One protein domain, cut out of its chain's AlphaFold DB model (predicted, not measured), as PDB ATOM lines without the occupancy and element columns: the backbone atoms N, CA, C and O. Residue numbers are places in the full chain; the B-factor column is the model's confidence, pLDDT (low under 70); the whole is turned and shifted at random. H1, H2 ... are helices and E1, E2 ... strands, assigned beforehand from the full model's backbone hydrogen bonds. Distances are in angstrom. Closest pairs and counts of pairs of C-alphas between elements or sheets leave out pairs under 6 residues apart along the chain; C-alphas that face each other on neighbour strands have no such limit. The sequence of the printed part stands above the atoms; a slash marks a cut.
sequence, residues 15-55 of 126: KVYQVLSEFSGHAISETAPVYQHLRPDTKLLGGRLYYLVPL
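This is residues 15 to 55 of the 126 residues of an uncharacterized protein of Prunus yedoensis var. nudiflora (UniProt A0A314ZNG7). With little regular structure, this is a small hairpin of two strands, E1 and E2, with one short helix, H1, beside E1, and a wide loop, residues 30 to 50, joining the strands. The printed part has 41 residues, with H1, E1 and E2 in that order; the sheet is antiparallel. The class is mixed, with only 15 residues in named elements. The whole is compact, radius of gyration of the C-alphas 9.4 A, spanning 23 by 23 by 14 A.

H1, residues 16 to 22, begins at C-alpha 16 (41.619, 14.574, -13.738) and is 10.4 A long. E1 is residues 26 to 29, 10.0 A. E2, residues 51 to 54, 9.7 A, ends at C-alpha 54 (33.663, 26.407, -16.593).

E1 and E2 form a hairpin, antiparallel at 149 degrees; N 27 and O 53 are within hydrogen-bond range at 2.8 A. The closest C-alphas of H1 and E1, Leu 20 and His 26, are 6.7 A apart. H1 and E2 are apart. In H1, 2 of 3 O i to N i+4 pairs are within range.

The C-alphas farthest apart, Gly 47 and Leu 55, are 24.6 A apart. The printed part has no cut. The link H1 to E1 is tight, E1 to E2 long. Residues 32 to 35 have pLDDT under 70.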
ATOM      1  N   LYS A  15      44.860  11.449 -15.592       88.56
ATOM      2  CA  LYS A  15      44.222  11.807 -14.317       88.56
ATOM      3  C   LYS A  15      43.529  13.161 -14.429       88.56
ATOM      4  O   LYS A  15      44.039  14.062 -15.094       88.56
ATOM      5  N   VAL A  16      42.402  13.325 -13.736       86.12
ATOM      6  CA  VAL A  16      41.619  14.574 -13.738       86.12
ATOM      7  C   VAL A  16      42.505  15.783 -13.424       86.12
ATOM      8  O   VAL A  16      42.435  16.780 -14.138       86.12
ATOM      9  N   TYR A  17      43.408  15.688 -12.441       85.12
ATOM     10  CA  TYR A  17      44.312  16.796 -12.110       85.12
ATOM     11  C   TYR A  17      45.223  17.217 -13.275       85.12
ATOM     12  O   TYR A  17      45.531  18.400 -13.396       85.12
ATOM     13  N   GLN A  18      45.663  16.282 -14.127       87.25
ATOM     14  CA  GLN A  18      46.551  16.596 -15.253       87.25
ATOM     15  C   GLN A  18      45.809  17.465 -16.267       87.25
ATOM     16  O   GLN A  18      46.338  18.477 -16.717       87.25
ATOM     17  N   VAL A  19      44.547  17.126 -16.538       87.00
ATOM     18  CA  VAL A  19      43.670  17.919 -17.406       87.00
ATOM     19  C   VAL A  19      43.346  19.272 -16.767       87.00
ATOM     20  O   VAL A  19      43.424  20.306 -17.423       87.00
ATOM     21  N   LEU A  20      43.021  19.302 -15.472       85.00
ATOM     22  CA  LEU A  20      42.705  20.551 -14.768       85.00
ATOM     23  C   LEU A  20      43.909  21.497 -14.636       85.00
ATOM     24  O   LEU A  20      43.714  22.707 -14.529       85.00
ATOM     25  N   SER A  21      45.138  20.972 -14.686       84.69
ATOM     26  CA  SER A  21      46.356  21.786 -14.729       84.69
ATOM     27  C   SER A  21      46.479  22.579 -16.033       84.69
ATOM     28  O   SER A  21      46.961  23.708 -16.006       84.69
ATOM     29  N   GLU A  22      46.046  22.013 -17.163       84.62
ATOM     30  CA  GLU A  22      46.020  22.707 -18.460       84.62
ATOM     31  C   GLU A  22      44.802  23.642 -18.572       84.62
ATOM     32  O   GLU A  22      44.895  24.745 -19.111       84.62
ATOM     33  N   PHE A  23      43.667  23.243 -17.990       80.94
ATOM     34  CA  PHE A  23      42.400  23.978 -18.032       80.94
ATOM     35  C   PHE A  23      42.025  24.580 -16.672       80.94
ATOM     36  O   PHE A  23      40.927  24.355 -16.154       80.94
ATOM     37  N   SER A  24      42.920  25.393 -16.101       76.69
ATOM     38  CA  SER A  24      42.667  26.062 -14.818       76.69
ATOM     39  C   SER A  24      41.342  26.847 -14.842       76.69
ATOM     40  O   SER A  24      41.035  27.532 -15.821       76.69
ATOM     41  N   GLY A  25      40.537  26.735 -13.782       77.00
ATOM     42  CA  GLY A  25      39.216  27.376 -13.703       77.00
ATOM     43  C   GLY A  25      38.059  26.557 -14.288       77.00
ATOM     44  O   GLY A  25      36.969  27.094 -14.462       77.00
ATOM     45  N   HIS A  26      38.269  25.272 -14.571       83.56
ATOM     46  CA  HIS A  26      37.219  24.346 -14.993       83.56
ATOM     47  C   HIS A  26      37.085  23.172 -14.013       83.56
ATOM     48  O   HIS A  26      37.985  22.911 -13.218       83.56
ATOM     49  N   ALA A  27      35.960  22.466 -14.091       85.31
ATOM     50  CA  ALA A  27      35.719  21.170 -13.467       85.31
ATOM     51  C   ALA A  27      35.398  20.127 -14.542       85.31
ATOM     52  O   ALA A  27      34.998  20.476 -15.653       85.31
ATOM     53  N   ILE A  28      35.560  18.845 -14.219       87.44
ATOM     54  CA  ILE A  28      35.226  17.738 -15.124       87.44
ATOM     55  C   ILE A  28      34.025  16.978 -14.566       87.44
ATOM     56  O   ILE A  28      34.002  16.670 -13.379       87.44
ATOM     57  N   SER A  29      33.053  16.658 -15.418       86.38
ATOM     58  CA  SER A  29      31.869  15.852 -15.096       86.38
ATOM     59  C   SER A  29      31.734  14.673 -16.057       86.38
ATOM     60  O   SER A  29      32.071  14.787 -17.235       86.38
ATOM     61  N   GLU A  30      31.210  13.551 -15.565       83.88
ATOM     62  CA  GLU A  30      30.897  12.367 -16.379       83.88
ATOM     63  C   GLU A  30      29.477  12.421 -16.974       83.88
ATOM     64  O   GLU A  30      29.217  11.806 -18.003       83.88
ATOM     65  N   THR A  31      28.555  13.193 -16.385       75.56
ATOM     66  CA  THR A  31      27.143  13.244 -16.814       75.56
ATOM     67  C   THR A  31      26.700  14.667 -17.154       75.56
ATOM     68  O   THR A  31      27.149  15.639 -16.537       75.56
ATOM     69  N   ALA A  32      25.808  14.777 -18.142       65.88
ATOM     70  CA  ALA A  32      25.019  15.969 -18.434       65.88
ATOM     71  C   ALA A  32      23.531  15.670 -18.131       65.88
ATOM     72  O   ALA A  32      23.034  14.652 -18.612       65.88
ATOM     73  N   PRO A  33      22.803  16.516 -17.374       57.03
ATOM     74  CA  PRO A  33      23.252  17.747 -16.718       57.03
ATOM     75  C   PRO A  33      24.319  17.487 -15.647       57.03
ATOM     76  O   PRO A  33      24.415  16.399 -15.086       57.03
ATOM     77  N   VAL A  34      25.166  18.484 -15.405       63.59
ATOM     78  CA  VAL A  34      26.330  18.338 -14.529       63.59
ATOM     79  C   VAL A  34      25.873  18.449 -13.081       63.59
ATOM     80  O   VAL A  34      25.668  19.549 -12.577       63.59
ATOM     81  N   TYR A  35      25.695  17.303 -12.430       60.31
ATOM     82  CA  TYR A  35      25.333  17.231 -11.012       60.31
ATOM     83  C   TYR A  35      26.529  16.933 -10.106       60.31
ATOM     84  O   TYR A  35      26.470  17.213  -8.912       60.31
ATOM     85  N   GLN A  36      27.614  16.374 -10.651       70.81
ATOM     86  CA  GLN A  36      28.750  15.932  -9.851       70.81
ATOM     87  C   GLN A  36      30.065  16.098 -10.607       70.81
ATOM     88  O   GLN A  36      30.224  15.626 -11.733       70.81
ATOM     89  N   HIS A  37      31.023  16.764  -9.967       83.75
ATOM     90  CA  HIS A  37      32.380  16.876 -10.481       83.75
ATOM     91  C   HIS A  37      33.210  15.657 -10.072       83.75
ATOM     92  O   HIS A  37      33.108  15.162  -8.948       83.75
ATOM     93  N   LEU A  38      34.054  15.183 -10.986       86.38
ATOM     94  CA  LEU A  38      35.013  14.118 -10.717       86.38
ATOM     95  C   LEU A  38      36.148  14.635  -9.831       86.38
ATOM     96  O   LEU A  38      36.615  15.767  -9.985       86.38
ATOM     97  N   ARG A  39      36.623  13.779  -8.923       83.00
ATOM     98  CA  ARG A  39      37.746  14.105  -8.043       83.00
ATOM     99  C   ARG A  39      39.073  14.184  -8.820       83.00
ATOM    100  O   ARG A  39      39.232  13.481  -9.819       83.00
ATOM    101  N   PRO A  40      40.051  14.999  -8.375       83.69
ATOM    102  CA  PRO A  40      41.327  15.191  -9.079       83.69
ATOM    103  C   PRO A  40      42.178  13.922  -9.257       83.69
ATOM    104  O   PRO A  40      42.971  13.828 -10.197       83.69
ATOM    105  N   ASP A  41      42.034  12.958  -8.355       84.69
ATOM    106  CA  ASP A  41      42.736  11.674  -8.332       84.69
ATOM    107  C   ASP A  41      42.106  10.608  -9.244       84.69
ATOM    108  O   ASP A  41      42.764   9.613  -9.571       84.69
ATOM    109  N   THR A  42      40.879  10.838  -9.719       88.62
ATOM    110  CA  THR A  42      40.174   9.943 -10.640       88.62
ATOM    111  C   THR A  42      40.889   9.854 -11.993       88.62
ATOM    112  O   THR A  42      41.379  10.849 -12.536       88.62
ATOM    113  N   LYS A  43      40.945   8.644 -12.564       90.06
ATOM    114  CA  LYS A  43      41.439   8.404 -13.927       90.06
ATOM    115  C   LYS A  43      40.308   8.576 -14.940       90.06
ATOM    116  O   LYS A  43      39.248   7.977 -14.788       90.06
ATOM    117  N   LEU A  44      40.562   9.363 -15.976       88.62
ATOM    118  CA  LEU A  44      39.713   9.489 -17.154       88.62
ATOM    119  C   LEU A  44      40.054   8.352 -18.111       88.62
ATOM    120  O   LEU A  44      41.211   8.211 -18.512       88.62
ATOM    121  N   LEU A  45      39.053   7.545 -18.444       85.88
ATOM    122  CA  LEU A  45      39.233   6.365 -19.282       85.88
ATOM    123  C   LEU A  45      39.085   6.729 -20.760       85.88
ATOM    124  O   LEU A  45      38.170   7.467 -21.142       85.88
ATOM    125  N   GLY A  46      39.962   6.172 -21.596       83.94
ATOM    126  CA  GLY A  46      39.851   6.288 -23.048       83.94
ATOM    127  C   GLY A  46      38.502   5.766 -23.563       83.94
ATOM    128  O   GLY A  46      37.954   4.794 -23.046       83.94
ATOM    129  N   GLY A  47      37.943   6.434 -24.574       81.44
ATOM    130  CA  GLY A  47      36.642   6.074 -25.153       81.44
ATOM    131  C   GLY A  47      35.421   6.514 -24.335       81.44
ATOM    132  O   GLY A  47      34.294   6.269 -24.763       81.44
ATOM    133  N   ARG A  48      35.613   7.190 -23.192       84.50
ATOM    134  CA  ARG A  48      34.530   7.840 -22.443       84.50
ATOM    135  C   ARG A  48      34.502   9.341 -22.693       84.50
ATOM    136  O   ARG A  48      35.539  10.001 -22.757       84.50
ATOM    137  N   LEU A  49      33.291   9.878 -22.816       84.94
ATOM    138  CA  LEU A  49      33.073  11.310 -22.953       84.94
ATOM    139  C   LEU A  49      33.003  11.952 -21.569       84.94
ATOM    140  O   LEU A  49      32.222  11.531 -20.721       84.94
ATOM    141  N   TYR A  50      33.784  13.011 -21.381       87.31
ATOM    142  CA  TYR A  50      33.761  13.826 -20.175       87.31
ATOM    143  C   TYR A  50      33.515  15.289 -20.537       87.31
ATOM    144  O   TYR A  50      34.038  15.808 -21.530       87.31
ATOM    145  N   TYR A  51      32.733  15.967 -19.707       85.81
ATOM    146  CA  TYR A  51      32.351  17.357 -19.900       85.81
ATOM    147  C   TYR A  51      33.256  18.263 -19.080       85.81
ATOM    148  O   TYR A  51      33.350  18.125 -17.864       85.81
ATOM    149  N   LEU A  52      33.909  19.210 -19.755       85.31
ATOM    150  CA  LEU A  52      34.667  20.271 -19.102       85.31
ATOM    151  C   LEU A  52      33.730  21.455 -18.860       85.31
ATOM    152  O   LEU A  52      33.221  22.046 -19.811       85.31
ATOM    153  N   VAL A  53      33.511  21.787 -17.596       82.38
ATOM    154  CA  VAL A  53      32.539  22.784 -17.151       82.38
ATOM    155  C   VAL A  53      33.285  23.991 -16.603       82.38
ATOM    156  O   VAL A  53      34.079  23.835 -15.674       82.38
ATOM    157  N   PRO A  54      33.068  25.200 -17.145       80.12
ATOM    158  CA  PRO A  54      33.663  26.407 -16.593       80.12
ATOM    159  C   PRO A  54      33.178  26.636 -15.160       80.12
ATOM    160  O   PRO A  54      31.988  26.854 -14.922       80.12
ATOM    161  N   LEU A  55      34.100  26.629 -14.201       76.75
ATOM    162  CA  LEU A  55      33.818  27.147 -12.871       76.75
ATOM    163  C   LEU A  55      33.906  28.668 -12.960       76.75
ATOM    164  O   LEU A  55      34.828  29.218 -13.567       76.75
TER     165      LEU A  55